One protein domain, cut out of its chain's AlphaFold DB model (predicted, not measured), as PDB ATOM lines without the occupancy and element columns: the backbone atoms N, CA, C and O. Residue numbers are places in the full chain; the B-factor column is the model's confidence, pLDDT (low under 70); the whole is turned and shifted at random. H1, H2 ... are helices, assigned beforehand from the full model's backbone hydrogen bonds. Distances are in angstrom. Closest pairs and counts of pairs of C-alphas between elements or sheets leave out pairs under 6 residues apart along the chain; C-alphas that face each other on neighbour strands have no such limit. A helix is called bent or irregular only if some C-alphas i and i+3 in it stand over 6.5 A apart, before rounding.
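This is residues 56 to 218 of the 225 residues of an uncharacterized protein of Deltaproteobacteria bacterium (UniProt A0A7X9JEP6). Four long helices or arms, H2, H4, H5b and H6, stand round a shared core as an elongated bundle, and H1 packs on its outside over H2 and H6. H5a, H7 and H8 cap one end, while little H3 sits at the other. H1, H2, H4, H5b and H6 form an up-and-down bundle, each running against the one before it. The printed part has 163 residues with eight named helices, H1 to H8 in chain order, and no named strand, so the class is all helix. It is compact, with a radius of gyration of the C-alphas of 16.6 A, and spans 51 by 26 by 25 A.

H1, residues 61 to 76, begins at C-alpha 61 (-16.042, -28.601, 36.452) and is 21.4 A long. It has a kink of 41 degrees near residue 70 and is irregular, with C-alphas 71 and 74 at 7.0 A. H2, residues 82 to 108, is 38.7 A long; H3, residues 110 to 113, is short. H4, residues 118 to 142, is 35.9 A long and ends at C-alpha 142 (-26.989, -7.932, 17.587). H5, residues 147 to 173, was assigned as one helix by its hydrogen bonds but is bent, with C-alphas 156 and 159 at 7.6 A; its arms are H5a, residues 147 to 156, and H5b, residues 159 to 173, 21.4 A long. H6, residues 180 to 200, is 29.9 A long. H7 holds residues 202 to 208 and H8 residues 212 to 216, ending at C-alpha 216 (-20.942, -12.243, 3.978).

H1 and H2 form a helical hairpin and touch, the closest C-alphas being those of Ile 74 and Ile 89, 5.9 A, at a shallow tilt of 15 degrees, opposite ways. With residues 62 to 66 alone H1 touches H6, closest at Phe 62 and Gln 192, 5.9 A between C-alphas. H2 touches H4 with residues 91 to 102 alone, closest at the C-alphas of Leu 95 and Gly 136, 5.1 A; their tilt of 36 degrees is only just steep. H2 and H6 are near each other. With residues 118 to 126 alone H4 touches H5b, closest at the C-alphas of Gly 118 and Ser 172, 4.6 A. H5b and H6 form a helical hairpin and touch at a shallow tilt of 12 degrees, with the C-alphas of Phe 171 and Arg 183 closest at 5.9 A. The arms H5a and H5b stand at a steep tilt of 59 degrees. H5a touches H7, about perpendicular at 79 degrees, closest at the C-alphas of Ala 156 and Thr 205, 6.3 A, and touches H8, closest at those of Ala 148 and Ile 213, 5.8 A. H3 is close to but not clearly touching H6, the C-alphas of Leu 113 and Asn 180 being 6.8 A apart. Every O i to N i+4 pair is within hydrogen-bond range in H2, H4, H5a, H5b, H6, H7 and H8; H1 has 9 of 12, and H3 is too short for such a pair.

The two C-alphas farthest apart, those of Ala 178 and Lys 218, are 51.9 A apart. The printed part has no cut and no long link. The mean pLDDT of the printed part is 88.4; residues 210 and 212 are under 70.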
ATOM      1  N   ASP A  56     -23.422 -28.687  46.181       74.62
ATOM      2  CA  ASP A  56     -23.358 -27.402  45.492       74.62
ATOM      3  C   ASP A  56     -22.783 -27.580  44.074       74.62
ATOM      4  O   ASP A  56     -21.599 -27.869  43.885       74.62
ATOM      5  N   LEU A  57     -23.644 -27.428  43.065       81.88
ATOM      6  CA  LEU A  57     -23.271 -27.557  41.659       81.88
ATOM      7  C   LEU A  57     -22.571 -26.300  41.129       81.88
ATOM      8  O   LEU A  57     -22.084 -26.323  40.002       81.88
ATOM      9  N   SER A  58     -22.468 -25.221  41.913       80.94
ATOM     10  CA  SER A  58     -21.707 -24.030  41.516       80.94
ATOM     11  C   SER A  58     -20.216 -24.334  41.316       80.94
ATOM     12  O   SER A  58     -19.566 -23.729  40.468       80.94
ATOM     13  N   GLY A  59     -19.695 -25.336  42.034       83.19
ATOM     14  CA  GLY A  59     -18.326 -25.838  41.901       83.19
ATOM     15  C   GLY A  59     -18.131 -26.889  40.803       83.19
ATOM     16  O   GLY A  59     -17.080 -27.525  40.767       83.19
ATOM     17  N   HIS A  60     -19.124 -27.125  39.942       90.38
ATOM     18  CA  HIS A  60     -19.017 -28.121  38.876       90.38
ATOM     19  C   HIS A  60     -17.928 -27.746  37.858       90.38
ATOM     20  O   HIS A  60     -17.848 -26.600  37.410       90.38
ATOM     21  N   ASP A  61     -17.150 -28.740  37.415       88.25
ATOM     22  CA  ASP A  61     -16.042 -28.601  36.452       88.25
ATOM     23  C   ASP A  61     -16.420 -27.840  35.173       88.25
ATOM     24  O   ASP A  61     -15.575 -27.171  34.577       88.25
ATOM     25  N   PHE A  62     -17.692 -27.936  34.775       91.44
ATOM     26  CA  PHE A  62     -18.292 -27.194  33.666       91.44
ATOM     27  C   PHE A  62     -17.943 -25.707  33.719       91.44
ATOM     28  O   PHE A  62     -17.403 -25.181  32.748       91.44
ATOM     29  N   PHE A  63     -18.186 -25.040  34.847       91.38
ATOM     30  CA  PHE A  63     -18.010 -23.591  34.952       91.38
ATOM     31  C   PHE A  63     -16.538 -23.205  34.801       91.38
ATOM     32  O   PHE A  63     -16.192 -22.397  33.942       91.38
ATOM     33  N   ALA A  64     -15.653 -23.879  35.538       88.75
ATOM     34  CA  ALA A  64     -14.217 -23.626  35.468       88.75
ATOM     35  C   ALA A  64     -13.643 -23.895  34.065       88.75
ATOM     36  O   ALA A  64     -12.833 -23.118  33.554       88.75
ATOM     37  N   LYS A  65     -14.063 -24.983  33.407       89.75
ATOM     38  CA  LYS A  65     -13.578 -25.336  32.065       89.75
ATOM     39  C   LYS A  65     -14.094 -24.380  30.996       89.75
ATOM     40  O   LYS A  65     -13.323 -24.031  30.099       89.75
ATOM     41  N   ILE A  66     -15.346 -23.936  31.082       90.56
ATOM     42  CA  ILE A  66     -15.887 -22.923  30.167       90.56
ATOM     43  C   ILE A  66     -15.173 -21.581  30.372       90.56
ATOM     44  O   ILE A  66     -14.743 -20.988  29.384       90.56
ATOM     45  N   ASP A  67     -14.925 -21.153  31.611       90.12
ATOM     46  CA  ASP A  67     -14.193 -19.909  31.905       90.12
ATOM     47  C   ASP A  67     -12.765 -19.909  31.347       90.12
ATOM     48  O   ASP A  67     -12.339 -18.960  30.676       90.12
ATOM     49  N   VAL A  68     -12.027 -21.004  31.560       90.25
ATOM     50  CA  VAL A  68     -10.695 -21.196  30.964       90.25
ATOM     51  C   VAL A  68     -10.782 -21.169  29.441       90.25
ATOM     52  O   VAL A  68      -9.927 -20.586  28.775       90.25
ATOM     53  N   THR A  69     -11.828 -21.758  28.869       90.06
ATOM     54  CA  THR A  69     -12.017 -21.809  27.419       90.06
ATOM     55  C   THR A  69     -12.294 -20.432  26.822       90.06
ATOM     56  O   THR A  69     -11.661 -20.068  25.829       90.06
ATOM     57  N   ILE A  70     -13.159 -19.639  27.458       92.00
ATOM     58  CA  ILE A  70     -13.434 -18.240  27.103       92.00
ATOM     59  C   ILE A  70     -12.154 -17.405  27.173       92.00
ATOM     60  O   ILE A  70     -11.889 -16.606  26.276       92.00
ATOM     61  N   SER A  71     -11.347 -17.600  28.216       90.56
ATOM     62  CA  SER A  71     -10.185 -16.748  28.496       90.56
ATOM     63  C   SER A  71      -8.937 -17.129  27.696       90.56
ATOM     64  O   SER A  71      -8.150 -16.257  27.325       90.56
ATOM     65  N   HIS A  72      -8.737 -18.420  27.420       89.06
ATOM     66  CA  HIS A  72      -7.461 -18.934  26.912       89.06
ATOM     67  C   HIS A  72      -7.564 -19.762  25.635       89.06
ATOM     68  O   HIS A  72      -6.606 -19.774  24.866       89.06
ATOM     69  N   VAL A  73      -8.670 -20.457  25.377       90.31
ATOM     70  CA  VAL A  73      -8.755 -21.357  24.213       90.31
ATOM     71  C   VAL A  73      -9.345 -20.618  23.016       90.31
ATOM     72  O   VAL A  73      -8.680 -20.494  21.989       90.31
ATOM     73  N   ILE A  74     -10.550 -20.058  23.158       91.31
ATOM     74  CA  ILE A  74     -11.256 -19.379  22.062       91.31
ATOM     75  C   ILE A  74     -10.443 -18.210  21.485       91.31
ATOM     76  O   ILE A  74     -10.278 -18.163  20.266       91.31
ATOM     77  N   PRO A  75      -9.852 -17.299  22.289       91.25
ATOM     78  CA  PRO A  75      -9.088 -16.174  21.746       91.25
ATOM     79  C   PRO A  75      -7.847 -16.583  20.942       91.25
ATOM     80  O   PRO A  75      -7.312 -15.760  20.198       91.25
ATOM     81  N   ASN A  76      -7.384 -17.824  21.114       88.62
ATOM     82  CA  ASN A  76      -6.193 -18.376  20.478       88.62
ATOM     83  C   ASN A  76      -6.508 -19.312  19.302       88.62
ATOM     84  O   ASN A  76      -5.578 -19.901  18.750       88.62
ATOM     85  N   ILE A  77      -7.774 -19.429  18.883       89.69
ATOM     86  CA  ILE A  77      -8.135 -20.138  17.649       89.69
ATOM     87  C   ILE A  77      -7.399 -19.495  16.467       89.69
ATOM     88  O   ILE A  77      -7.368 -18.271  16.322       89.69
ATOM     89  N   ARG A  78      -6.797 -20.331  15.617       88.88
ATOM     90  CA  ARG A  78      -6.082 -19.905  14.412       88.88
ATOM     91  C   ARG A  78      -6.684 -20.574  13.190       88.88
ATOM     92  O   ARG A  78      -6.728 -21.795  13.137       88.88
ATOM     93  N   LEU A  79      -7.094 -19.775  12.211       87.56
ATOM     94  CA  LEU A  79      -7.539 -20.228  10.896       87.56
ATOM     95  C   LEU A  79      -6.744 -19.516   9.797       87.56
ATOM     96  O   LEU A  79      -6.194 -18.427   9.992       87.56
ATOM     97  N   GLN A  80      -6.707 -20.126   8.612       86.06
ATOM     98  CA  GLN A  80      -6.033 -19.543   7.446       86.06
ATOM     99  C   GLN A  80      -6.690 -18.225   7.009       86.06
ATOM    100  O   GLN A  80      -6.000 -17.249   6.716       86.06
ATOM    101  N   ASN A  81      -8.026 -18.171   7.007       88.31
ATOM    102  CA  ASN A  81      -8.776 -16.954   6.711       88.31
ATOM    103  C   ASN A  81      -9.033 -16.150   7.999       88.31
ATOM    104  O   ASN A  81      -9.665 -16.640   8.935       88.31
ATOM    105  N   LYS A  82      -8.580 -14.891   8.019       90.25
ATOM    106  CA  LYS A  82      -8.659 -14.010   9.195       90.25
ATOM    107  C   LYS A  82     -10.041 -13.445   9.495       90.25
ATOM    108  O   LYS A  82     -10.342 -13.203  10.660       90.25
ATOM    109  N   GLU A  83     -10.889 -13.277   8.491       91.44
ATOM    110  CA  GLU A  83     -12.278 -12.838   8.674       91.44
ATOM    111  C   GLU A  83     -13.106 -13.965   9.302       91.44
ATOM    112  O   GLU A  83     -13.839 -13.751  10.265       91.44
ATOM    113  N   LYS A  84     -12.892 -15.194   8.818       90.00
ATOM    114  CA  LYS A  84     -13.412 -16.434   9.407       90.00
ATOM    115  C   LYS A  84     -12.938 -16.639  10.842       90.00
ATOM    116  O   LYS A  84     -13.761 -16.922  11.704       90.00
ATOM    117  N   GLU A  85     -11.636 -16.479  11.091       91.69
ATOM    118  CA  GLU A  85     -11.042 -16.551  12.435       91.69
ATOM    119  C   GLU A  85     -11.733 -15.564  13.377       91.69
ATOM    120  O   GLU A  85     -12.241 -15.961  14.421       91.69
ATOM    121  N   ALA A  86     -11.821 -14.292  12.982       93.00
ATOM    122  CA  ALA A  86     -12.434 -13.251  13.798       93.00
ATOM    123  C   ALA A  86     -13.918 -13.525  14.088       93.00
ATOM    124  O   ALA A  86     -14.335 -13.433  15.241       93.00
ATOM    125  N   CYS A  87     -14.702 -13.889  13.069       93.31
ATOM    126  CA  CYS A  87     -16.131 -14.155  13.230       93.31
ATOM    127  C   CYS A  87     -16.397 -15.394  14.089       93.31
ATOM    128  O   CYS A  87     -17.276 -15.363  14.948       93.31
ATOM    129  N   LEU A  88     -15.627 -16.471  13.899       92.69
ATOM    130  CA  LEU A  88     -15.734 -17.670  14.726       92.69
ATOM    131  C   LEU A  88     -15.398 -17.366  16.187       92.69
ATOM    132  O   LEU A  88     -16.133 -17.790  17.071       92.69
ATOM    133  N   ILE A  89     -14.310 -16.634  16.444       93.56
ATOM    134  CA  ILE A  89     -13.917 -16.249  17.805       93.56
ATOM    135  C   ILE A  89     -15.036 -15.450  18.474       93.56
ATOM    136  O   ILE A  89     -15.457 -15.812  19.570       93.56
ATOM    137  N   ASP A  90     -15.545 -14.408  17.813       95.56
ATOM    138  CA  ASP A  90     -16.622 -13.581  18.363       95.56
ATOM    139  C   ASP A  90     -17.882 -14.411  18.639       95.56
ATOM    140  O   ASP A  90     -18.454 -14.330  19.725       95.56
ATOM    141  N   PHE A  91     -18.279 -15.256  17.686       94.56
ATOM    142  CA  PHE A  91     -19.450 -16.113  17.829       94.56
ATOM    143  C   PHE A  91     -19.303 -17.116  18.977       94.56
ATOM    144  O   PHE A  91     -20.203 -17.246  19.807       94.56
ATOM    145  N   MET A  92     -18.151 -17.786  19.076       93.38
ATOM    146  CA  MET A  92     -17.889 -18.740  20.151       93.38
ATOM    147  C   MET A  92     -17.825 -18.048  21.510       93.38
ATOM    148  O   MET A  92     -18.363 -18.591  22.469       93.38
ATOM    149  N   LEU A  93     -17.240 -16.851  21.620       94.81
ATOM    150  CA  LEU A  93     -17.242 -16.088  22.874       94.81
ATOM    151  C   LEU A  93     -18.665 -15.739  23.320       94.81
ATOM    152  O   LEU A  93     -18.993 -15.942  24.489       94.81
ATOM    153  N   ILE A  94     -19.509 -15.261  22.400       94.69
ATOM    154  CA  ILE A  94     -20.914 -14.935  22.685       94.69
ATOM    155  C   ILE A  94     -21.664 -16.176  23.171       94.69
ATOM    156  O   ILE A  94     -22.271 -16.144  24.244       94.69
ATOM    157  N   LEU A  95     -21.584 -17.283  22.426       92.31
ATOM    158  CA  LEU A  95     -22.255 -18.522  22.809       92.31
ATOM    159  C   LEU A  95     -21.760 -19.031  24.161       92.31
ATOM    160  O   LEU A  95     -22.569 -19.346  25.026       92.31
ATOM    161  N   SER A  96     -20.448 -19.062  24.385       92.44
ATOM    162  CA  SER A  96     -19.866 -19.583  25.629       92.44
ATOM    163  C   SER A  96     -20.315 -18.791  26.852       92.44
ATOM    164  O   SER A  96     -20.704 -19.384  27.852       92.44
ATOM    165  N   ARG A  97     -20.305 -17.454  26.760       94.38
ATOM    166  CA  ARG A  97     -20.779 -16.564  27.833       94.38
ATOM    167  C   ARG A  97     -22.267 -16.749  28.089       94.38
ATOM    168  O   ARG A  97     -22.675 -16.892  29.234       94.38
ATOM    169  N   THR A  98     -23.055 -16.841  27.019       92.81
ATOM    170  CA  THR A  98     -24.496 -17.089  27.121       92.81
ATOM    171  C   THR A  98     -24.780 -18.418  27.821       92.81
ATOM    172  O   THR A  98     -25.610 -18.476  28.724       92.81
ATOM    173  N   PHE A  99     -24.066 -19.484  27.451       90.69
ATOM    174  CA  PHE A  99     -24.191 -20.794  28.088       90.69
ATOM    175  C   PHE A  99     -23.778 -20.754  29.559       90.69
ATOM    176  O   PHE A  99     -24.499 -21.285  30.404       90.69
ATOM    177  N   LEU A 100     -22.655 -20.106  29.875       92.31
ATOM    178  CA  LEU A 100     -22.194 -19.935  31.248       92.31
ATOM    179  C   LEU A 100     -23.268 -19.250  32.105       92.31
ATOM    180  O   LEU A 100     -23.654 -19.782  33.147       92.31
ATOM    181  N   ASP A 101     -23.810 -18.125  31.639       93.00
ATOM    182  CA  ASP A 101     -24.835 -17.359  32.350       93.00
ATOM    183  C   ASP A 101     -26.133 -18.153  32.513       93.00
ATOM    184  O   ASP A 101     -26.705 -18.216  33.605       93.00
ATOM    185  N   CYS A 102     -26.584 -18.795  31.437       92.56
ATOM    186  CA  CYS A 102     -27.762 -19.649  31.428       92.56
ATOM    187  C   CYS A 102     -27.683 -20.759  32.477       92.56
ATOM    188  O   CYS A 102     -28.559 -20.876  33.335       92.56
ATOM    189  N   PHE A 103     -26.626 -21.571  32.430       91.81
ATOM    190  CA  PHE A 103     -26.501 -22.724  33.318       91.81
ATOM    191  C   PHE A 103     -26.127 -22.321  34.744       91.81
ATOM    192  O   PHE A 103     -26.517 -23.012  35.682       91.81
ATOM    193  N   THR A 104     -25.505 -21.154  34.937       92.06
ATOM    194  CA  THR A 104     -25.357 -20.553  36.271       92.06
ATOM    195  C   THR A 104     -26.723 -20.249  36.889       92.06
ATOM    196  O   THR A 104     -26.932 -20.509  38.074       92.06
ATOM    197  N   ARG A 105     -27.684 -19.725  36.111       90.81
ATOM    198  CA  ARG A 105     -29.058 -19.483  36.596       90.81
ATOM    199  C   ARG A 105     -29.783 -20.790  36.905       90.81
ATOM    200  O   ARG A 105     -30.348 -20.911  37.983       90.81
ATOM    201  N   VAL A 106     -29.686 -21.785  36.021       90.44
ATOM    202  CA  VAL A 106     -30.291 -23.111  36.246       90.44
ATOM    203  C   VAL A 106     -29.753 -23.767  37.520       90.44
ATOM    204  O   VAL A 106     -30.527 -24.324  38.293       90.44
ATOM    205  N   VAL A 107     -28.443 -23.673  37.776       89.00
ATOM    206  CA  VAL A 107     -27.837 -24.188  39.012       89.00
ATOM    207  C   VAL A 107     -28.330 -23.428  40.243       89.00
ATOM    208  O   VAL A 107     -28.632 -24.059  41.248       89.00
ATOM    209  N   LYS A 108     -28.497 -22.102  40.176       87.44
ATOM    210  CA  LYS A 108     -29.083 -21.321  41.285       87.44
ATOM    211  C   LYS A 108     -30.544 -21.681  41.572       87.44
ATOM    212  O   LYS A 108     -31.012 -21.486  42.688       87.44
ATOM    213  N   GLU A 109     -31.257 -22.204  40.581       85.94
ATOM    214  CA  GLU A 109     -32.641 -22.669  40.695       85.94
ATOM    215  C   GLU A 109     -32.743 -24.161  41.077       85.94
ATOM    216  O   GLU A 109     -33.849 -24.701  41.138       85.94
ATOM    217  N   SER A 110     -31.624 -24.850  41.353       77.06
ATOM    218  CA  SER A 110     -31.591 -26.312  41.527       77.06
ATOM    219  C   SER A 110     -32.536 -26.834  42.609       77.06
ATOM    220  O   SER A 110     -33.115 -27.910  42.446       77.06
ATOM    221  N   ASP A 111     -32.735 -26.069  43.683       77.19
ATOM    222  CA  ASP A 111     -33.636 -26.443  44.776       77.19
ATOM    223  C   ASP A 111     -35.093 -26.524  44.311       77.19
ATOM    224  O   ASP A 111     -35.802 -27.477  44.641       77.19
ATOM    225  N   ALA A 112     -35.530 -25.587  43.464       79.31
ATOM    226  CA  ALA A 112     -36.865 -25.616  42.871       79.31
ATOM    227  C   ALA A 112     -37.030 -26.809  41.913       79.31
ATOM    228  O   ALA A 112     -38.101 -27.414  41.831       79.31
ATOM    229  N   LEU A 113     -35.952 -27.196  41.224       83.38
ATOM    230  CA  LEU A 113     -35.946 -28.320  40.288       83.38
ATOM    231  C   LEU A 113     -35.965 -29.684  40.986       83.38
ATOM    232  O   LEU A 113     -36.380 -30.671  40.375       83.38
ATOM    233  N   ARG A 114     -35.553 -29.768  42.256       82.25
ATOM    234  CA  ARG A 114     -35.425 -31.027  43.007       82.25
ATOM    235  C   ARG A 114     -36.732 -31.813  43.114       82.25
ATOM    236  O   ARG A 114     -36.704 -33.040  43.129       82.25
ATOM    237  N   HIS A 115     -37.861 -31.113  43.172       84.50
ATOM    238  CA  HIS A 115     -39.182 -31.712  43.386       84.50
ATOM    239  C   HIS A 115     -39.899 -32.125  42.095       84.50
ATOM    240  O   HIS A 115     -40.953 -32.758  42.153       84.50
ATOM    241  N   LEU A 116     -39.352 -31.773  40.930       88.12
ATOM    242  CA  LEU A 116     -39.948 -32.132  39.649       88.12
ATOM    243  C   LEU A 116     -39.810 -33.635  39.386       88.12
ATOM    244  O   LEU A 116     -38.783 -34.246  39.687       88.12
ATOM    245  N   SER A 117     -40.819 -34.235  38.752       89.81
ATOM    246  CA  SER A 117     -40.649 -35.579  38.200       89.81
ATOM    247  C   SER A 117     -39.567 -35.563  37.119       89.81
ATOM    248  O   SER A 117     -39.375 -34.550  36.441       89.81
ATOM    249  N   GLY A 118     -38.881 -36.693  36.924       88.00
ATOM    250  CA  GLY A 118     -37.813 -36.797  35.926       88.00
ATOM    251  C   GLY A 118     -38.259 -36.349  34.530       88.00
ATOM    252  O   GLY A 118     -37.544 -35.612  33.867       88.00
ATOM    253  N   GLU A 119     -39.478 -36.685  34.101       89.31
ATOM    254  CA  GLU A 119     -40.014 -36.264  32.797       89.31
ATOM    255  C   GLU A 119     -40.281 -34.758  32.683       89.31
ATOM    256  O   GLU A 119     -40.013 -34.159  31.640       89.31
ATOM    257  N   VAL A 120     -40.827 -34.132  33.732       92.31
ATOM    258  CA  VAL A 120     -41.059 -32.677  33.748       92.31
ATOM    259  C   VAL A 120     -39.722 -31.945  33.777       92.31
ATOM    260  O   VAL A 120     -39.525 -31.004  33.013       92.31
ATOM    261  N   TRP A 121     -38.784 -32.435  34.585       94.00
ATOM    262  CA  TRP A 121     -37.418 -31.933  34.641       94.00
ATOM    263  C   TRP A 121     -36.705 -32.047  33.286       94.00
ATOM    264  O   TRP A 121     -36.080 -31.093  32.837       94.00
ATOM    265  N   GLY A 122     -36.843 -33.179  32.588       92.69
ATOM    266  CA  GLY A 122     -36.238 -33.384  31.270       92.69
ATOM    267  C   GLY A 122     -36.735 -32.376  30.240       92.69
ATOM    268  O   GLY A 122     -35.929 -31.743  29.562       92.69
ATOM    269  N   ARG A 123     -38.058 -32.166  30.174       92.31
ATOM    270  CA  ARG A 123     -38.655 -31.149  29.295       92.31
ATOM    271  C   ARG A 123     -38.148 -29.748  29.620       92.31
ATOM    272  O   ARG A 123     -37.740 -29.044  28.704       92.31
ATOM    273  N   TYR A 124     -38.103 -29.397  30.904       93.69
ATOM    274  CA  TYR A 124     -37.556 -28.124  31.365       93.69
ATOM    275  C   TYR A 124     -36.104 -27.921  30.908       93.69
ATOM    276  O   TYR A 124     -35.759 -26.873  30.375       93.69
ATOM    277  N   MET A 125     -35.248 -28.933  31.062       94.12
ATOM    278  CA  MET A 125     -33.839 -28.831  30.671       94.12
ATOM    279  C   MET A 125     -33.642 -28.729  29.156       94.12
ATOM    280  O   MET A 125     -32.760 -27.995  28.710       94.12
ATOM    281  N   VAL A 126     -34.456 -29.431  28.362       93.38
ATOM    282  CA  VAL A 126     -34.445 -29.291  26.897       93.38
ATOM    283  C   VAL A 126     -34.887 -27.886  26.487       93.38
ATOM    284  O   VAL A 126     -34.229 -27.269  25.653       93.38
ATOM    285  N   GLU A 127     -35.951 -27.361  27.095       92.44
ATOM    286  CA  GLU A 127     -36.422 -25.992  26.858       92.44
ATOM    287  C   GLU A 127     -35.327 -24.972  27.190       92.44
ATOM    288  O   GLU A 127     -34.981 -24.156  26.342       92.44
ATOM    289  N   LYS A 128     -34.666 -25.101  28.349       92.81
ATOM    290  CA  LYS A 128     -33.530 -24.237  28.705       92.81
ATOM    291  C   LYS A 128     -32.378 -24.319  27.714       92.81
ATOM    292  O   LYS A 128     -31.815 -23.286  27.371       92.81
ATOM    293  N   LEU A 129     -32.024 -25.507  27.228       91.94
ATOM    294  CA  LEU A 129     -30.981 -25.638  26.210       91.94
ATOM    295  C   LEU A 129     -31.354 -24.887  24.921       91.94
ATOM    296  O   LEU A 129     -30.519 -24.168  24.369       91.94
ATOM    297  N   ILE A 130     -32.597 -25.041  24.457       90.31
ATOM    298  CA  ILE A 130     -33.105 -24.377  23.249       90.31
ATOM    299  C   ILE A 130     -33.133 -22.858  23.439       90.31
ATOM    300  O   ILE A 130     -32.630 -22.136  22.579       90.31
ATOM    301  N   ASP A 131     -33.642 -22.377  24.574       89.12
ATOM    302  CA  ASP A 131     -33.696 -20.951  24.905       89.12
ATOM    303  C   ASP A 131     -32.299 -20.325  24.928       89.12
ATOM    304  O   ASP A 131     -32.091 -19.237  24.396       89.12
ATOM    305  N   CYS A 132     -31.313 -21.017  25.503       91.56
ATOM    306  CA  CYS A 132     -29.940 -20.524  25.572       91.56
ATOM    307  C   CYS A 132     -29.267 -20.475  24.199       91.56
ATOM    308  O   CYS A 132     -28.552 -19.517  23.898       91.56
ATOM    309  N   LEU A 133     -29.525 -21.469  23.344       91.06
ATOM    310  CA  LEU A 133     -29.082 -21.443  21.949       91.06
ATOM    311  C   LEU A 133     -29.717 -20.273  21.190       91.06
ATOM    312  O   LEU A 133     -29.002 -19.526  20.521       91.06
ATOM    313  N   ALA A 134     -31.031 -20.084  21.320       90.62
ATOM    314  CA  ALA A 134     -31.754 -18.997  20.667       90.62
ATOM    315  C   ALA A 134     -31.258 -17.623  21.142       90.62
ATOM    316  O   ALA A 134     -30.940 -16.760  20.323       90.62
ATOM    317  N   HIS A 135     -31.095 -17.445  22.455       92.81
ATOM    318  CA  HIS A 135     -30.595 -16.205  23.037       92.81
ATOM    319  C   HIS A 135     -29.174 -15.877  22.561       92.81
ATOM    320  O   HIS A 135     -28.909 -14.741  22.166       92.81
ATOM    321  N   GLY A 136     -28.280 -16.868  22.522       92.25
ATOM    322  CA  GLY A 136     -26.912 -16.675  22.046       92.25
ATOM    323  C   GLY A 136     -26.848 -16.318  20.557       92.25
ATOM    324  O   GLY A 136     -26.030 -15.493  20.151       92.25
ATOM    325  N   GLN A 137     -27.743 -16.878  19.739       92.44
ATOM    326  CA  GLN A 137     -27.874 -16.506  18.326       92.44
ATOM    327  C   GLN A 137     -28.407 -15.082  18.157       92.44
ATOM    328  O   GLN A 137     -27.884 -14.325  17.339       92.44
ATOM    329  N   ASP A 138     -29.407 -14.683  18.942       93.44
ATOM    330  CA  ASP A 138     -29.913 -13.311  18.934       93.44
ATOM    331  C   ASP A 138     -28.840 -12.308  19.358       93.44
ATOM    332  O   ASP A 138     -28.701 -11.243  18.751       93.44
ATOM    333  N   GLU A 139     -28.032 -12.652  20.359       94.75
ATOM    334  CA  GLU A 139     -26.902 -11.829  20.772       94.75
ATOM    335  C   GLU A 139     -25.830 -11.744  19.675       94.75
ATOM    336  O   GLU A 139     -25.324 -10.659  19.378       94.75
ATOM    337  N   ALA A 140     -25.536 -12.853  18.995       93.25
ATOM    338  CA  ALA A 140     -24.635 -12.873  17.846       93.25
ATOM    339  C   ALA A 140     -25.121 -11.954  16.713       93.25
ATOM    340  O   ALA A 140     -24.338 -11.148  16.198       93.25
ATOM    341  N   ARG A 141     -26.416 -12.001  16.374       94.12
ATOM    342  CA  ARG A 141     -27.033 -11.098  15.385       94.12
ATOM    343  C   ARG A 141     -26.875  -9.636  15.787       94.12
ATOM    344  O   ARG A 141     -26.463  -8.817  14.968       94.12
ATOM    345  N   ARG A 142     -27.139  -9.303  17.055       94.88
ATOM    346  CA  ARG A 142     -26.989  -7.932  17.587       94.88
ATOM    347  C   ARG A 142     -25.544  -7.434  17.538       94.88
ATOM    348  O   ARG A 142     -25.321  -6.252  17.299       94.88
ATOM    349  N   ASN A 143     -24.571  -8.329  17.688       94.12
ATOM    350  CA  ASN A 143     -23.147  -8.024  17.521       94.12
ATOM    351  C   ASN A 143     -22.701  -8.009  16.040       94.12
ATOM    352  O   ASN A 143     -21.527  -7.805  15.717       94.12
ATOM    353  N   GLY A 144     -23.638  -8.174  15.105       92.06
ATOM    354  CA  GLY A 144     -23.397  -8.107  13.670       92.06
ATOM    355  C   GLY A 144     -22.608  -9.300  13.139       92.06
ATOM    356  O   GLY A 144     -21.772  -9.109  12.254       92.06
ATOM    357  N   ILE A 145     -22.817 -10.490  13.711       93.44
ATOM    358  CA  ILE A 145     -22.464 -11.762  13.073       93.44
ATOM    359  C   ILE A 145     -23.459 -11.992  11.921       93.44
ATOM    360  O   ILE A 145     -24.665 -11.887  12.151       93.44
ATOM    361  N   PRO A 146     -23.001 -12.277  10.688       92.44
ATOM    362  CA  PRO A 146     -23.908 -12.466   9.556       92.44
ATOM    363  C   PRO A 146     -24.839 -13.672   9.729       92.44
ATOM    364  O   PRO A 146     -24.398 -14.741  10.147       92.44
ATOM    365  N   GLU A 147     -26.102 -13.548   9.306       91.19
ATOM    366  CA  GLU A 147     -27.076 -14.651   9.408       91.19
ATOM    367  C   GLU A 147     -26.630 -15.891   8.626       91.19
ATOM    368  O   GLU A 147     -26.788 -17.008   9.104       91.19
ATOM    369  N   ALA A 148     -25.993 -15.706   7.463       89.62
ATOM    370  CA  ALA A 148     -25.442 -16.810   6.677       89.62
ATOM    371  C   ALA A 148     -24.426 -17.643   7.479       89.62
ATOM    372  O   ALA A 148     -24.410 -18.870   7.381       89.62
ATOM    373  N   PHE A 149     -23.608 -16.989   8.314       90.56
ATOM    374  CA  PHE A 149     -22.674 -17.672   9.207       90.56
ATOM    375  C   PHE A 149     -23.423 -18.442  10.303       90.56
ATOM    376  O   PHE A 149     -23.135 -19.616  10.521       90.56
ATOM    377  N   ILE A 150     -24.400 -17.808  10.961       90.88
ATOM    378  CA  ILE A 150     -25.187 -18.428  12.042       90.88
ATOM    379  C   ILE A 150     -25.927 -19.665  11.519       90.88
ATOM    380  O   ILE A 150     -25.838 -20.738  12.113       90.88
ATOM    381  N   ALA A 151     -26.605 -19.539  10.377       88.31
ATOM    382  CA  ALA A 151     -27.328 -20.633   9.739       88.31
ATOM    383  C   ALA A 151     -26.388 -21.778   9.324       88.31
ATOM    384  O   ALA A 151     -26.664 -22.941   9.623       88.31
ATOM    385  N   GLY A 152     -25.252 -21.458   8.695       86.81
ATOM    386  CA  GLY A 152     -24.244 -22.450   8.315       86.81
ATOM    387  C   GLY A 152     -23.685 -23.207   9.520       86.81
ATOM    388  O   GLY A 152     -23.607 -24.437   9.501       86.81
ATOM    389  N   PHE A 153     -23.367 -22.485  10.596       89.00
ATOM    390  CA  PHE A 153     -22.847 -23.075  11.823       89.00
ATOM    391  C   PHE A 153     -23.879 -23.992  12.484       89.00
ATOM    392  O   PHE A 153     -23.560 -25.125  12.843       89.00
ATOM    393  N   ASN A 154     -25.130 -23.536  12.595       87.31
ATOM    394  CA  ASN A 154     -26.223 -24.326  13.160       87.31
ATOM    395  C   ASN A 154     -26.430 -25.634  12.395       87.31
ATOM    396  O   ASN A 154     -26.526 -26.691  13.015       87.31
ATOM    397  N   ASN A 155     -26.432 -25.581  11.062       86.38
ATOM    398  CA  ASN A 155     -26.563 -26.771  10.224       86.38
ATOM    399  C   ASN A 155     -25.400 -27.746  10.450       86.38
ATOM    400  O   ASN A 155     -25.615 -28.949  10.596       86.38
ATOM    401  N   ALA A 156     -24.170 -27.237  10.548       85.94
ATOM    402  CA  ALA A 156     -22.990 -28.061  10.790       85.94
ATOM    403  C   ALA A 156     -22.975 -28.715  12.186       85.94
ATOM    404  O   ALA A 156     -22.446 -29.816  12.342       85.94
ATOM    405  N   GLN A 157     -23.564 -28.066  13.198       86.44
ATOM    406  CA  GLN A 157     -23.611 -28.589  14.570       86.44
ATOM    407  C   GLN A 157     -24.930 -29.275  14.942       86.44
ATOM    408  O   GLN A 157     -25.032 -29.816  16.045       86.44
ATOM    409  N   GLN A 158     -25.923 -29.309  14.048       86.69
ATOM    410  CA  GLN A 158     -27.271 -29.803  14.350       86.69
ATOM    411  C   GLN A 158     -27.258 -31.208  14.960       86.69
ATOM    412  O   GLN A 158     -27.919 -31.448  15.968       86.69
ATOM    413  N   ALA A 159     -26.452 -32.119  14.405       88.19
ATOM    414  CA  ALA A 159     -26.332 -33.484  14.916       88.19
ATOM    415  C   ALA A 159     -25.865 -33.524  16.383       88.19
ATOM    416  O   ALA A 159     -26.400 -34.290  17.182       88.19
ATOM    417  N   LYS A 160     -24.919 -32.655  16.764       88.19
ATOM    418  CA  LYS A 160     -24.417 -32.569  18.143       88.19
ATOM    419  C   LYS A 160     -25.466 -31.979  19.095       88.19
ATOM    420  O   LYS A 160     -25.602 -32.442  20.224       88.19
ATOM    421  N   ILE A 161     -26.241 -30.991  18.640       85.75
ATOM    422  CA  ILE A 161     -27.333 -30.386  19.425       85.75
ATOM    423  C   ILE A 161     -28.449 -31.410  19.683       85.75
ATOM    424  O   ILE A 161     -28.937 -31.537  20.810       85.75
ATOM    425  N   VAL A 162     -28.820 -32.181  18.656       88.19
ATOM    426  CA  VAL A 162     -29.789 -33.279  18.782       88.19
ATOM    427  C   VAL A 162     -29.278 -34.323  19.774       88.19
ATOM    428  O   VAL A 162     -30.013 -34.703  20.681       88.19
ATOM    429  N   GLN A 163     -28.002 -34.704  19.684       89.75
ATOM    430  CA  GLN A 163     -27.402 -35.679  20.593       89.75
ATOM    431  C   GLN A 163     -27.484 -35.248  22.067       89.75
ATOM    432  O   GLN A 163     -27.862 -36.050  22.919       89.75
ATOM    433  N   VAL A 164     -27.190 -33.983  22.391       91.19
ATOM    434  CA  VAL A 164     -27.334 -33.478  23.774       91.19
ATOM    435  C   VAL A 164     -28.790 -33.524  24.228       91.19
ATOM    436  O   VAL A 164     -29.074 -33.918  25.357       91.19
ATOM    437  N   THR A 165     -29.721 -33.167  23.347       89.94
ATOM    438  CA  THR A 165     -31.160 -33.217  23.638       89.94
ATOM    439  C   THR A 165     -31.618 -34.647  23.950       89.94
ATOM    440  O   THR A 165     -32.358 -34.881  24.909       89.94
ATOM    441  N   GLU A 166     -31.138 -35.631  23.190       90.19
ATOM    442  CA  GLU A 166     -31.388 -37.051  23.451       90.19
ATOM    443  C   GLU A 166     -30.764 -37.517  24.771       90.19
ATOM    444  O   GLU A 166     -31.414 -38.240  25.528       90.19
ATOM    445  N   MET A 167     -29.551 -37.060  25.101       91.81
ATOM    446  CA  MET A 167     -28.912 -37.357  26.387       91.81
ATOM    447  C   MET A 167     -29.712 -36.800  27.570       91.81
ATOM    448  O   MET A 167     -29.915 -37.519  28.548       91.81
ATOM    449  N   ILE A 168     -30.234 -35.572  27.475       91.75
ATOM    450  CA  ILE A 168     -31.110 -34.997  28.510       91.75
ATOM    451  C   ILE A 168     -32.340 -35.890  28.715       91.75
ATOM    452  O   ILE A 168     -32.652 -36.255  29.849       91.75
ATOM    453  N   ASN A 169     -33.001 -36.301  27.630       89.69
ATOM    454  CA  ASN A 169     -34.163 -37.195  27.692       89.69
ATOM    455  C   ASN A 169     -33.822 -38.577  28.280       89.69
ATOM    456  O   ASN A 169     -34.629 -39.172  28.995       89.69
ATOM    457  N   LEU A 170     -32.624 -39.097  28.003       91.19
ATOM    458  CA  LEU A 170     -32.145 -40.345  28.592       91.19
ATOM    459  C   LEU A 170     -31.950 -40.201  30.108       91.19
ATOM    460  O   LEU A 170     -32.420 -41.042  30.875       91.19
ATOM    461  N   PHE A 171     -31.301 -39.126  30.559       92.44
ATOM    462  CA  PHE A 171     -31.071 -38.855  31.981       92.44
ATOM    463  C   PHE A 171     -32.377 -38.614  32.739       92.44
ATOM    464  O   PHE A 171     -32.543 -39.081  33.869       92.44
ATOM    465  N   SER A 172     -33.339 -37.956  32.095       91.44
ATOM    466  CA  SER A 172     -34.650 -37.656  32.666       91.44
ATOM    467  C   SER A 172     -35.461 -38.919  32.987       91.44
ATOM    468  O   SER A 172     -36.222 -38.937  33.952       91.44
ATOM    469  N   ARG A 173     -35.280 -39.985  32.196       88.69
ATOM    470  CA  ARG A 173     -35.951 -41.288  32.357       88.69
ATOM    471  C   ARG A 173     -35.087 -42.333  33.062       88.69
ATOM    472  O   ARG A 173     -35.553 -43.440  33.320       88.69
ATOM    473  N   SER A 174     -33.831 -42.004  33.354       85.44
ATOM    474  CA  SER A 174     -32.897 -42.933  33.979       85.44
ATOM    475  C   SER A 174     -33.348 -43.283  35.393       85.44
ATOM    476  O   SER A 174     -33.498 -42.411  36.253       85.44
ATOM    477  N   THR A 175     -33.507 -44.583  35.634       81.25
ATOM    478  CA  THR A 175     -33.755 -45.159  36.961       81.25
ATOM    479  C   THR A 175     -32.479 -45.267  37.797       81.25
ATOM    480  O   THR A 175     -32.559 -45.478  39.003       81.25
ATOM    481  N   PHE A 176     -31.301 -45.108  37.179       82.50
ATOM    482  CA  PHE A 176     -30.007 -45.122  37.868       82.50
ATOM    483  C   PHE A 176     -29.664 -43.779  38.519       82.50
ATOM    484  O   PHE A 176     -28.933 -43.747  39.505       82.50
ATOM    485  N   MET A 177     -30.168 -42.670  37.972       82.56
ATOM    486  CA  MET A 177     -29.988 -41.342  38.557       82.56
ATOM    487  C   MET A 177     -31.102 -41.106  39.576       82.56
ATOM    488  O   MET A 177     -32.267 -40.974  39.204       82.56
ATOM    489  N   ALA A 178     -30.745 -41.101  40.860       77.19
ATOM    490  CA  ALA A 178     -31.715 -41.093  41.953       77.19
ATOM    491  C   ALA A 178     -32.475 -39.759  42.077       77.19
ATOM    492  O   ALA A 178     -33.653 -39.749  42.431       77.19
ATOM    493  N   ASP A 179     -31.829 -38.642  41.744       86.44
ATOM    494  CA  ASP A 179     -32.348 -37.296  41.974       86.44
ATOM    495  C   ASP A 179     -31.993 -36.327  40.827       86.44
ATOM    496  O   ASP A 179     -31.115 -36.585  39.999       86.44
ATOM    497  N   ASN A 180     -32.699 -35.193  40.767       89.75
ATOM    498  CA  ASN A 180     -32.531 -34.196  39.704       89.75
ATOM    499  C   ASN A 180     -31.214 -33.412  39.785       89.75
ATOM    500  O   ASN A 180     -30.805 -32.829  38.786       89.75
ATOM    501  N   GLN A 181     -30.528 -33.415  40.926       87.94
ATOM    502  CA  GLN A 181     -29.226 -32.770  41.095       87.94
ATOM    503  C   GLN A 181     -28.135 -33.610  40.423       87.94
ATOM    504  O   GLN A 181     -27.338 -33.089  39.643       87.94
ATOM    505  N   THR A 182     -28.183 -34.931  40.611       88.88
ATOM    506  CA  THR A 182     -27.359 -35.898  39.878       88.88
ATOM    507  C   THR A 182     -27.634 -35.824  38.372       88.88
ATOM    508  O   THR A 182     -26.697 -35.810  37.572       88.88
ATOM    509  N   ARG A 183     -28.909 -35.720  37.962       91.81
ATOM    510  CA  ARG A 183     -29.265 -35.527  36.543       91.81
ATOM    511  C   ARG A 183     -28.711 -34.213  35.989       91.81
ATOM    512  O   ARG A 183     -28.200 -34.202  34.874       91.81
ATOM    513  N   LEU A 184     -28.780 -33.121  36.756       92.50
ATOM    514  CA  LEU A 184     -28.254 -31.819  36.345       92.50
ATOM    515  C   LEU A 184     -26.733 -31.850  36.179       92.50
ATOM    516  O   LEU A 184     -26.245 -31.387  35.154       92.50
ATOM    517  N   SER A 185     -25.995 -32.461  37.111       91.44
ATOM    518  CA  SER A 185     -24.548 -32.675  36.960       91.44
ATOM    519  C   SER A 185     -24.221 -33.428  35.665       91.44
ATOM    520  O   SER A 185     -23.406 -32.963  34.872       91.44
ATOM    521  N   ALA A 186     -24.939 -34.516  35.369       91.94
ATOM    522  CA  ALA A 186     -24.736 -35.265  34.127       91.94
ATOM    523  C   ALA A 186     -25.058 -34.444  32.863       91.94
ATOM    524  O   ALA A 186     -24.395 -34.596  31.835       91.94
ATOM    525  N   VAL A 187     -26.058 -33.556  32.919       93.06
ATOM    526  CA  VAL A 187     -26.351 -32.627  31.817       93.06
ATOM    527  C   VAL A 187     -25.230 -31.609  31.636       93.06
ATOM    528  O   VAL A 187     -24.828 -31.371  30.499       93.06
ATOM    529  N   LEU A 188     -24.685 -31.049  32.718       93.56
ATOM    530  CA  LEU A 188     -23.542 -30.136  32.642       93.56
ATOM    531  C   LEU A 188     -22.326 -30.820  31.996       93.56
ATOM    532  O   LEU A 188     -21.693 -30.227  31.124       93.56
ATOM    533  N   ASP A 189     -22.052 -32.082  32.337       93.12
ATOM    534  CA  ASP A 189     -20.999 -32.880  31.695       93.12
ATOM    535  C   ASP A 189     -21.256 -33.119  30.199       93.12
ATOM    536  O   ASP A 189     -20.350 -32.968  29.375       93.12
ATOM    537  N   ALA A 190     -22.491 -33.464  29.827       92.88
ATOM    538  CA  ALA A 190     -22.869 -33.690  28.433       92.88
ATOM    539  C   ALA A 190     -22.726 -32.416  27.588       92.88
ATOM    540  O   ALA A 190     -22.185 -32.448  26.482       92.88
ATOM    541  N   ILE A 191     -23.169 -31.279  28.126       91.31
ATOM    542  CA  ILE A 191     -23.050 -29.977  27.469       91.31
ATOM    543  C   ILE A 191     -21.582 -29.580  27.348       91.31
ATOM    544  O   ILE A 191     -21.163 -29.166  26.268       91.31
ATOM    545  N   GLN A 192     -20.786 -29.760  28.406       91.88
ATOM    546  CA  GLN A 192     -19.343 -29.520  28.372       91.88
ATOM    547  C   GLN A 192     -18.675 -30.313  27.244       91.88
ATOM    548  O   GLN A 192     -17.922 -29.755  26.446       91.88
ATOM    549  N   ALA A 193     -18.945 -31.618  27.179       90.81
ATOM    550  CA  ALA A 193     -18.351 -32.504  26.188       90.81
ATOM    551  C   ALA A 193     -18.728 -32.082  24.763       90.81
ATOM    552  O   ALA A 193     -17.855 -31.978  23.900       90.81
ATOM    553  N   THR A 194     -20.001 -31.767  24.526       90.75
ATOM    554  CA  THR A 194     -20.464 -31.297  23.217       90.75
ATOM    555  C   THR A 194     -19.873 -29.946  22.846       90.75
ATOM    556  O   THR A 194     -19.458 -29.755  21.706       90.75
ATOM    557  N   PHE A 195     -19.780 -29.020  23.793       88.06
ATOM    558  CA  PHE A 195     -19.173 -27.716  23.564       88.06
ATOM    559  C   PHE A 195     -17.702 -27.843  23.136       88.06
ATOM    560  O   PHE A 195     -17.286 -27.240  22.146       88.06
ATOM    561  N   PHE A 196     -16.928 -28.706  23.802       87.62
ATOM    562  CA  PHE A 196     -15.560 -28.996  23.375       87.62
ATOM    563  C   PHE A 196     -15.498 -29.711  22.026       87.62
ATOM    564  O   PHE A 196     -14.641 -29.377  21.214       87.62
ATOM    565  N   ALA A 197     -16.413 -30.640  21.741       88.81
ATOM    566  CA  ALA A 197     -16.487 -31.276  20.428       88.81
ATOM    567  C   ALA A 197     -16.751 -30.254  19.310       88.81
ATOM    568  O   ALA A 197     -16.137 -30.332  18.250       88.81
ATOM    569  N   ILE A 198     -17.619 -29.264  19.550       87.12
ATOM    570  CA  ILE A 198     -17.866 -28.153  18.620       87.12
ATOM    571  C   ILE A 198     -16.596 -27.316  18.417       87.12
ATOM    572  O   ILE A 198     -16.264 -26.983  17.281       87.12
ATOM    573  N   LEU A 199     -15.866 -27.000  19.492       86.38
ATOM    574  CA  LEU A 199     -14.611 -26.246  19.408       86.38
ATOM    575  C   LEU A 199     -13.513 -26.993  18.648       86.38
ATOM    576  O   LEU A 199     -12.827 -26.391  17.827       86.38
ATOM    577  N   PHE A 200     -13.347 -28.291  18.899       83.19
ATOM    578  CA  PHE A 200     -12.354 -29.101  18.191       83.19
ATOM    579  C   PHE A 200     -12.700 -29.265  16.709       83.19
ATOM    580  O   PHE A 200     -11.803 -29.262  15.869       83.19
ATOM    581  N   ASP A 201     -13.989 -29.317  16.374       82.88
ATOM    582  CA  ASP A 201     -14.459 -29.349  14.991       82.88
ATOM    583  C   ASP A 201     -14.540 -27.960  14.344       82.88
ATOM    584  O   ASP A 201     -15.011 -27.848  13.209       82.88
ATOM    585  N   ALA A 202     -14.119 -26.886  15.016       76.06
ATOM    586  CA  ALA A 202     -14.363 -25.533  14.532       76.06
ATOM    587  C   ALA A 202     -13.664 -25.254  13.192       76.06
ATOM    588  O   ALA A 202     -14.290 -24.709  12.290       76.06
ATOM    589  N   GLU A 203     -12.418 -25.696  13.002       72.25
ATOM    590  CA  GLU A 203     -11.711 -25.557  11.717       72.25
ATOM    591  C   GLU A 203     -12.443 -26.302  10.588       72.25
ATOM    592  O   GLU A 203     -12.789 -25.708   9.566       72.25
ATOM    593  N   LYS A 204     -12.816 -27.566  10.822       77.62
ATOM    594  CA  LYS A 204     -13.593 -28.381   9.875       77.62
ATOM    595  C   LYS A 204     -14.958 -27.764   9.558       77.62
ATOM    596  O   LYS A 204     -15.407 -27.795   8.415       77.62
ATOM    597  N   THR A 205     -15.615 -27.197  10.564       76.94
ATOM    598  CA  THR A 205     -16.898 -26.494  10.434       76.94
ATOM    599  C   THR A 205     -16.742 -25.274   9.537       76.94
ATOM    600  O   THR A 205     -17.525 -25.071   8.613       76.94
ATOM    601  N   MET A 206     -15.686 -24.493   9.756       82.06
ATOM    602  CA  MET A 206     -15.386 -23.313   8.956       82.06
ATOM    603  C   MET A 206     -15.019 -23.650   7.510       82.06
ATOM    604  O   MET A 206     -15.356 -22.879   6.606       82.06
ATOM    605  N   ASP A 207     -14.372 -24.789   7.272       74.81
ATOM    606  CA  ASP A 207     -14.060 -25.284   5.929       74.81
ATOM    607  C   ASP A 207     -15.297 -25.818   5.197       74.81
ATOM    608  O   ASP A 207     -15.459 -25.575   3.998       74.81
ATOM    609  N   ALA A 208     -16.208 -26.484   5.912       70.31
ATOM    610  CA  ALA A 208     -17.481 -26.958   5.367       70.31
ATOM    611  C   ALA A 208     -18.417 -25.808   4.956       70.31
ATOM    612  O   ALA A 208     -19.245 -25.962   4.064       70.31
ATOM    613  N   MET A 209     -18.254 -24.637   5.571       74.38
ATOM    614  CA  MET A 209     -19.029 -23.420   5.317       74.38
ATOM    615  C   MET A 209     -18.502 -22.574   4.135       74.38
ATOM    616  O   MET A 209     -18.812 -21.387   4.030       74.38
ATOM    617  N   ASN A 210     -17.673 -23.132   3.246       69.88
ATOM    618  CA  ASN A 210     -17.167 -22.415   2.069       69.88
ATOM    619  C   ASN A 210     -18.280 -22.150   1.030       69.88
ATOM    620  O   ASN A 210     -18.976 -23.071   0.617       69.88
ATOM    621  N   GLY A 211     -18.428 -20.889   0.597       72.31
ATOM    622  CA  GLY A 211     -19.489 -20.439  -0.320       72.31
ATOM    623  C   GLY A 211     -19.943 -19.005  -0.021       72.31
ATOM    624  O   GLY A 211     -19.103 -18.139   0.223       72.31
ATOM    625  N   GLU A 212     -21.260 -18.775   0.032       66.25
ATOM    626  CA  GLU A 212     -21.916 -17.479   0.330       66.25
ATOM    627  C   GLU A 212     -21.410 -16.799   1.617       66.25
ATOM    628  O   GLU A 212     -21.370 -15.574   1.728       66.25
ATOM    629  N   ILE A 213     -20.948 -17.590   2.589       78.94
ATOM    630  CA  ILE A 213     -20.418 -17.087   3.861       78.94
ATOM    631  C   ILE A 213     -19.132 -16.272   3.649       78.94
ATOM    632  O   ILE A 213     -18.881 -15.330   4.391       78.94
ATOM    633  N   MET A 214     -18.330 -16.571   2.622       79.75
ATOM    634  CA  MET A 214     -17.112 -15.804   2.328       79.75
ATOM    635  C   MET A 214     -17.417 -14.367   1.905       79.75
ATOM    636  O   MET A 214     -16.704 -13.450   2.303       79.75
ATOM    637  N   GLU A 215     -18.480 -14.159   1.130       82.19
ATOM    638  CA  GLU A 215     -18.918 -12.811   0.766       82.19
ATOM    639  C   GLU A 215     -19.522 -12.091   1.971       82.19
ATOM    640  O   GLU A 215     -19.186 -10.934   2.223       82.19
ATOM    641  N   ALA A 216     -20.334 -12.793   2.768       83.75
ATOM    642  CA  ALA A 216     -20.942 -12.243   3.978       83.75
ATOM    643  C   ALA A 216     -19.915 -11.842   5.056       83.75
ATOM    644  O   ALA A 216     -20.179 -10.951   5.863       83.75
ATOM    645  N   LEU A 217     -18.747 -12.494   5.081       88.06
ATOM    646  CA  LEU A 217     -17.660 -12.220   6.027       88.06
ATOM    647  C   LEU A 217     -16.632 -11.207   5.517       88.06
ATOM    648  O   LEU A 217     -15.731 -10.831   6.270       88.06
ATOM    649  N   LYS A 218     -16.746 -10.739   4.274       86.31
ATOM    650  CA  LYS A 218     -15.762  -9.831   3.691       86.31
ATOM    651  C   LYS A 218     -15.660  -8.539   4.507       86.31
ATOM    652  O   LYS A 218     -16.637  -7.822   4.707       86.31
TER     653      LYS A 218